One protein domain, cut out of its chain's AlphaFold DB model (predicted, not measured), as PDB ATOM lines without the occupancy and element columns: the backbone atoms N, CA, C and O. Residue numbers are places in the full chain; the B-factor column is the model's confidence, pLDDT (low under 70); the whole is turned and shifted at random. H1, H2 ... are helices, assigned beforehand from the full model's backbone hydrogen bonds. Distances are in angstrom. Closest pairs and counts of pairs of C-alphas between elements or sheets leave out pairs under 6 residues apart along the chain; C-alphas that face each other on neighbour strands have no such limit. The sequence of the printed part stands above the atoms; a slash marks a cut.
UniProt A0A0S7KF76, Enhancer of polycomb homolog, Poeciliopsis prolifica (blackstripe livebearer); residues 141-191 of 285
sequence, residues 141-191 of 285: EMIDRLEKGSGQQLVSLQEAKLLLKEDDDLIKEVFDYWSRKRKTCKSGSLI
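What this domain is: This is residues 141 to 191 of the 285 residues of the protein "Enhancer of polycomb homolog" of Poeciliopsis prolifica (blackstripe livebearer) (UniProt A0A0S7KF76). One long helix, H3, lies along the longest axis, and two shorter helices, H1 and H2, sit over one side of it, each turned well away from its line. After H3 the tail of residues 185 to 191 folds back towards the side on which H1 lies. The printed part has 51 residues with three named helices, in the order H1, H2, H3, and no named strand; the class is all helix. It is compact, with a radius of gyration of the C-alphas of 10.0 A, and its elongated outline spans 30 by 18 by 16 A.

Where its parts are: H1 is residues 141 to 150, 14.0 A from first to last C-alpha, beginning at C-alpha 141 at (1.621, -1.368, -18.324). H2 is residues 157 to 164, 10.5 A long. H3 is residues 168 to 184, 24.5 A long, ending at C-alpha 184 at (22.204, -3.685, -19.666).

How they stand to each other: H1 and H2 touch, with the C-alphas of Met 142 and Leu 164 closest at 6.2 A, at a steep tilt of 53 degrees, opposite ways. H2 touches H3 with residues 168 to 175 of H3 alone; the closest C-alphas, of Lys 161 and Ile 171, are 6.7 A apart. Their lines are about perpendicular at 72 degrees, only just beyond steep. H1 and H3 only just touch, with 3 pairs of C-alphas within 8 A, through residues 174 to 178 of H3 alone; the closest C-alphas, of Ile 143 and Trp 178, are 7.0 A apart. They run the same way at a steep tilt of 59 degrees. The helix packing is mostly crossed, with 0 of these 3 pairs at a shallow tilt. In H1, H2 and H3 every O i to N i+4 pair is within hydrogen-bond range.

The domain as a whole: The C-alphas farthest apart, of Asp 167 and Lys 186, are 30.1 A apart. The printed part has no cut. The link from H1 to H2 is short and that from H2 to H3 is tight. The mean pLDDT of the printed part is 87.3, and residue 152 alone is under 70.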
ATOM      1  N   GLU A 141       2.076  -2.634 -17.759       93.12
ATOM      2  CA  GLU A 141       1.621  -1.368 -18.324       93.12
ATOM      3  C   GLU A 141       2.575  -0.204 -18.023       93.12
ATOM      4  O   GLU A 141       2.767   0.683 -18.860       93.12
ATOM      5  N   MET A 142       3.173  -0.167 -16.828       93.75
ATOM      6  CA  MET A 142       4.146   0.868 -16.482       93.75
ATOM      7  C   MET A 142       5.411   0.746 -17.338       93.75
ATOM      8  O   MET A 142       5.883   1.748 -17.882       93.75
ATOM      9  N   ILE A 143       5.950  -0.463 -17.505       93.44
ATOM     10  CA  ILE A 143       7.126  -0.690 -18.352       93.44
ATOM     11  C   ILE A 143       6.809  -0.403 -19.821       93.44
ATOM     12  O   ILE A 143       7.589   0.285 -20.480       93.44
ATOM     13  N   ASP A 144       5.654  -0.841 -20.319       92.12
ATOM     14  CA  ASP A 144       5.209  -0.590 -21.691       92.12
ATOM     15  C   ASP A 144       5.111   0.916 -21.992       92.12
ATOM     16  O   ASP A 144       5.648   1.403 -22.992       92.12
ATOM     17  N   ARG A 145       4.516   1.699 -21.080       91.50
ATOM     18  CA  ARG A 145       4.450   3.167 -21.202       91.50
ATOM     19  C   ARG A 145       5.835   3.813 -21.197       91.50
ATOM     20  O   ARG A 145       6.060   4.758 -21.958       91.50
ATOM     21  N   LEU A 146       6.764   3.316 -20.376       91.81
ATOM     22  CA  LEU A 146       8.148   3.799 -20.355       91.81
ATOM     23  C   LEU A 146       8.892   3.454 -21.652       91.81
ATOM     24  O   LEU A 146       9.532   4.333 -22.228       91.81
ATOM     25  N   GLU A 147       8.779   2.223 -22.156       90.25
ATOM     26  CA  GLU A 147       9.406   1.802 -23.415       90.25
ATOM     27  C   GLU A 147       8.870   2.621 -24.599       90.25
ATOM     28  O   GLU A 147       9.665   3.217 -25.337       90.25
ATOM     29  N   LYS A 148       7.540   2.751 -24.723       88.56
ATOM     30  CA  LYS A 148       6.877   3.564 -25.761       88.56
ATOM     31  C   LYS A 148       7.248   5.043 -25.667       88.56
ATOM     32  O   LYS A 148       7.477   5.680 -26.696       88.56
ATOM     33  N   GLY A 149       7.348   5.583 -24.452       85.81
ATOM     34  CA  GLY A 149       7.771   6.964 -24.210       85.81
ATOM     35  C   GLY A 149       9.250   7.214 -24.511       85.81
ATOM     36  O   GLY A 149       9.634   8.341 -24.811       85.81
ATOM     37  N   SER A 150      10.082   6.174 -24.467       83.00
ATOM     38  CA  SER A 150      11.528   6.315 -24.610       83.00
ATOM     39  C   SER A 150      12.020   6.399 -26.051       83.00
ATOM     40  O   SER A 150      12.985   7.110 -26.339       83.00
ATOM     41  N   GLY A 151      11.381   5.686 -26.983       75.31
ATOM     42  CA  GLY A 151      11.867   5.581 -28.359       75.31
ATOM     43  C   GLY A 151      13.373   5.268 -28.408       75.31
ATOM     44  O   GLY A 151      13.819   4.227 -27.935       75.31
ATOM     45  N   GLN A 152      14.177   6.188 -28.953       67.38
ATOM     46  CA  GLN A 152      15.644   6.054 -29.029       67.38
ATOM     47  C   GLN A 152      16.411   6.766 -27.898       67.38
ATOM     48  O   GLN A 152      17.627   6.608 -27.802       67.38
ATOM     49  N   GLN A 153      15.739   7.564 -27.064       70.69
ATOM     50  CA  GLN A 153      16.357   8.363 -26.003       70.69
ATOM     51  C   GLN A 153      16.026   7.801 -24.613       70.69
ATOM     52  O   GLN A 153      15.126   6.980 -24.431       70.69
ATOM     53  N   LEU A 154      16.815   8.185 -23.613       74.12
ATOM     54  CA  LEU A 154      16.563   7.809 -22.223       74.12
ATOM     55  C   LEU A 154      15.475   8.724 -21.655       74.12
ATOM     56  O   LEU A 154      15.619   9.940 -21.715       74.12
ATOM     57  N   VAL A 155      14.423   8.128 -21.090       81.75
ATOM     58  CA  VAL A 155      13.369   8.852 -20.364       81.75
ATOM     59  C   VAL A 155      13.957   9.350 -19.050       81.75
ATOM     60  O   VAL A 155      14.662   8.607 -18.362       81.75
ATOM     61  N   SER A 156      13.691  10.601 -18.700       87.50
ATOM     62  CA  SER A 156      14.023  11.185 -17.401       87.50
ATOM     63  C   SER A 156      12.961  10.852 -16.349       87.50
ATOM     64  O   SER A 156      11.809  10.569 -16.669       87.50
ATOM     65  N   LEU A 157      13.305  10.956 -15.061       87.69
ATOM     66  CA  LEU A 157      12.337  10.714 -13.983       87.69
ATOM     67  C   LEU A 157      11.125  11.669 -14.057       87.69
ATOM     68  O   LEU A 157      10.018  11.291 -13.688       87.69
ATOM     69  N   GLN A 158      11.312  12.898 -14.548       87.12
ATOM     70  CA  GLN A 158      10.218  13.866 -14.714       87.12
ATOM     71  C   GLN A 158       9.245  13.441 -15.819       87.12
ATOM     72  O   GLN A 158       8.034  13.527 -15.636       87.12
ATOM     73  N   GLU A 159       9.760  12.934 -16.937       88.44
ATOM     74  CA  GLU A 159       8.934  12.391 -18.019       88.44
ATOM     75  C   GLU A 159       8.214  11.114 -17.579       88.44
ATOM     76  O   GLU A 159       7.024  10.966 -17.844       88.44
ATOM     77  N   ALA A 160       8.887  10.235 -16.829       88.94
ATOM     78  CA  ALA A 160       8.272   9.038 -16.259       88.94
ATOM     79  C   ALA A 160       7.061   9.378 -15.372       88.94
ATOM     80  O   ALA A 160       6.016   8.741 -15.489       88.94
ATOM     81  N   LYS A 161       7.158  10.433 -14.550       89.94
ATOM     82  CA  LYS A 161       6.029  10.917 -13.739       89.94
ATOM     83  C   LYS A 161       4.832  11.364 -14.575       89.94
ATOM     84  O   LYS A 161       3.692  11.068 -14.228       89.94
ATOM     85  N   LEU A 162       5.085  12.041 -15.696       88.62
ATOM     86  CA  LEU A 162       4.029  12.476 -16.615       88.62
ATOM     87  C   LEU A 162       3.366  11.301 -17.348       88.62
ATOM     88  O   LEU A 162       2.178  11.376 -17.665       88.62
ATOM     89  N   LEU A 163       4.124  10.233 -17.613       88.56
ATOM     90  CA  LEU A 163       3.652   9.049 -18.330       88.56
ATOM     91  C   LEU A 163       2.840   8.099 -17.444       88.56
ATOM     92  O   LEU A 163       1.825   7.578 -17.902       88.56
ATOM     93  N   LEU A 164       3.282   7.863 -16.206       86.44
ATOM     94  CA  LEU A 164       2.758   6.773 -15.380       86.44
ATOM     95  C   LEU A 164       1.551   7.163 -14.526       86.44
ATOM     96  O   LEU A 164       0.705   6.313 -14.311       86.44
ATOM     97  N   LYS A 165       1.395   8.433 -14.124       84.69
ATOM     98  CA  LYS A 165       0.248   8.907 -13.309       84.69
ATOM     99  C   LYS A 165      -0.052   8.049 -12.057       84.69
ATOM    100  O   LYS A 165      -1.198   7.988 -11.624       84.69
ATOM    101  N   GLU A 166       0.976   7.432 -11.489       89.00
ATOM    102  CA  GLU A 166       0.946   6.626 -10.262       89.00
ATOM    103  C   GLU A 166       1.611   7.376  -9.092       89.00
ATOM    104  O   GLU A 166       2.092   8.502  -9.249       89.00
ATOM    105  N   ASP A 167       1.673   6.739  -7.922       89.50
ATOM    106  CA  ASP A 167       2.378   7.269  -6.754       89.50
ATOM    107  C   ASP A 167       3.874   7.505  -7.024       89.50
ATOM    108  O   ASP A 167       4.580   6.663  -7.583       89.50
ATOM    109  N   ASP A 168       4.384   8.647  -6.558       89.62
ATOM    110  CA  ASP A 168       5.760   9.100  -6.802       89.62
ATOM    111  C   ASP A 168       6.827   8.089  -6.340       89.62
ATOM    112  O   ASP A 168       7.850   7.912  -7.012       89.62
ATOM    113  N   ASP A 169       6.589   7.418  -5.210       90.44
ATOM    114  CA  ASP A 169       7.501   6.411  -4.662       90.44
ATOM    115  C   ASP A 169       7.517   5.137  -5.519       90.44
ATOM    116  O   ASP A 169       8.586   4.572  -5.772       90.44
ATOM    117  N   LEU A 170       6.353   4.720  -6.029       91.69
ATOM    118  CA  LEU A 170       6.228   3.563  -6.910       91.69
ATOM    119  C   LEU A 170       6.890   3.834  -8.265       91.69
ATOM    120  O   LEU A 170       7.682   3.022  -8.750       91.69
ATOM    121  N   ILE A 171       6.621   5.008  -8.846       93.00
ATOM    122  CA  ILE A 171       7.234   5.456 -10.103       93.00
ATOM    123  C   ILE A 171       8.752   5.425  -9.992       93.00
ATOM    124  O   ILE A 171       9.419   4.957 -10.912       93.00
ATOM    125  N   LYS A 172       9.308   5.902  -8.876       93.25
ATOM    126  CA  LYS A 172      10.754   5.936  -8.669       93.25
ATOM    127  C   LYS A 172      11.365   4.533  -8.632       93.25
ATOM    128  O   LYS A 172      12.336   4.291  -9.344       93.25
ATOM    129  N   GLU A 173      10.792   3.607  -7.862       94.00
ATOM    130  CA  GLU A 173      11.292   2.225  -7.772       94.00
ATOM    131  C   GLU A 173      11.227   1.500  -9.127       94.00
ATOM    132  O   GLU A 173      12.202   0.859  -9.537       94.00
ATOM    133  N   VAL A 174      10.109   1.635  -9.853       93.88
ATOM    134  CA  VAL A 174       9.929   1.023 -11.181       93.88
ATOM    135  C   VAL A 174      10.862   1.661 -12.210       93.88
ATOM    136  O   VAL A 174      11.518   0.950 -12.970       93.88
ATOM    137  N   PHE A 175      10.996   2.988 -12.211       93.94
ATOM    138  CA  PHE A 175      11.889   3.704 -13.120       93.94
ATOM    139  C   PHE A 175      13.362   3.342 -12.892       93.94
ATOM    140  O   PHE A 175      14.095   3.110 -13.856       93.94
ATOM    141  N   ASP A 176      13.806   3.245 -11.638       93.81
ATOM    142  CA  ASP A 176      15.180   2.861 -11.304       93.81
ATOM    143  C   ASP A 176      15.477   1.406 -11.698       93.81
ATOM    144  O   ASP A 176      16.603   1.071 -12.089       93.81
ATOM    145  N   TYR A 177      14.482   0.520 -11.611       94.06
ATOM    146  CA  TYR A 177      14.574  -0.841 -12.135       94.06
ATOM    147  C   TYR A 177      14.668  -0.849 -13.670       94.06
ATOM    148  O   TYR A 177      15.666  -1.325 -14.220       94.06
ATOM    149  N   TRP A 178      13.694  -0.241 -14.350       92.81
ATOM    150  CA  TRP A 178      13.621  -0.150 -15.808       92.81
ATOM    151  C   TRP A 178      14.882   0.476 -16.417       92.81
ATOM    152  O   TRP A 178      15.488  -0.083 -17.329       92.81
ATOM    153  N   SER A 179      15.348   1.598 -15.865       91.06
ATOM    154  CA  SER A 179      16.536   2.313 -16.343       91.06
ATOM    155  C   SER A 179      17.800   1.454 -16.246       91.06
ATOM    156  O   SER A 179      18.646   1.483 -17.143       91.06
ATOM    157  N   ARG A 180      17.936   0.646 -15.183       91.88
ATOM    158  CA  ARG A 180      19.044  -0.314 -15.054       91.88
ATOM    159  C   ARG A 180      18.930  -1.436 -16.081       91.88
ATOM    160  O   ARG A 180      19.913  -1.695 -16.772       91.88
ATOM    161  N   LYS A 181      17.748  -2.044 -16.214       91.00
ATOM    162  CA  LYS A 181      17.490  -3.136 -17.166       91.00
ATOM    163  C   LYS A 181      17.711  -2.696 -18.617       91.00
ATOM    164  O   LYS A 181      18.303  -3.408 -19.422       91.00
ATOM    165  N   ARG A 182      17.328  -1.466 -18.958       88.31
ATOM    166  CA  ARG A 182      17.528  -0.920 -20.302       88.31
ATOM    167  C   ARG A 182      18.996  -0.630 -20.610       88.31
ATOM    168  O   ARG A 182      19.431  -0.857 -21.733       88.31
ATOM    169  N   LYS A 183      19.784  -0.184 -19.624       86.88
ATOM    170  CA  LYS A 183      21.236   0.036 -19.780       86.88
ATOM    171  C   LYS A 183      22.022  -1.256 -19.999       86.88
ATOM    172  O   LYS A 183      23.051  -1.222 -20.668       86.88
ATOM    173  N   THR A 184      21.577  -2.375 -19.428       87.50
ATOM    174  CA  THR A 184      22.204  -3.685 -19.666       87.50
ATOM    175  C   THR A 184      21.812  -4.271 -21.023       87.50
ATOM    176  O   THR A 184      22.538  -5.108 -21.564       87.50
ATOM    177  N   CYS A 185      20.709  -3.803 -21.612       84.00
ATOM    178  CA  CYS A 185      20.241  -4.247 -22.913       84.00
ATOM    179  C   CYS A 185      21.037  -3.613 -24.069       84.00
ATOM    180  O   CYS A 185      21.043  -2.398 -24.271       84.00
ATOM    181  N   LYS A 186      21.688  -4.446 -24.891       76.31
ATOM    182  CA  LYS A 186      22.501  -3.984 -26.035       76.31
ATOM    183  C   LYS A 186      21.667  -3.401 -27.182       76.31
ATOM    184  O   LYS A 186      22.192  -2.630 -27.980       76.31
ATOM    185  N   SER A 187      20.398  -3.791 -27.291       71.44
ATOM    186  CA  SER A 187      19.491  -3.444 -28.395       71.44
ATOM    187  C   SER A 187      18.749  -2.116 -28.209       71.44
ATOM    188  O   SER A 187      18.028  -1.705 -29.113       71.44
ATOM    189  N   GLY A 188      18.923  -1.422 -27.076       76.62
ATOM    190  CA  GLY A 188      18.290  -0.119 -26.810       76.62
ATOM    191  C   GLY A 188      16.782  -0.164 -26.506       76.62
ATOM    192  O   GLY A 188      16.197   0.873 -26.190       76.62
ATOM    193  N   SER A 189      16.167  -1.346 -26.553       83.88
ATOM    194  CA  SER A 189      14.798  -1.630 -26.108       83.88
ATOM    195  C   SER A 189      14.768  -2.968 -25.381       83.88
ATOM    196  O   SER A 189      15.581  -3.851 -25.679       83.88
ATOM    197  N   LEU A 190      13.865  -3.090 -24.411       87.88
ATOM    198  CA  LEU A 190      13.652  -4.323 -23.660       87.88
ATOM    199  C   LEU A 190      12.898  -5.373 -24.479       87.88
ATOM    200  O   LEU A 190      13.166  -6.560 -24.325       87.88
ATOM    201  N   ILE A 191      12.015  -4.938 -25.382       87.38
ATOM    202  CA  ILE A 191      11.220  -5.835 -26.221       87.38
ATOM    203  C   ILE A 191      12.063  -6.251 -27.439       87.38
ATOM    204  O   ILE A 191      12.532  -5.386 -28.192       87.38
TER     205      ILE A 191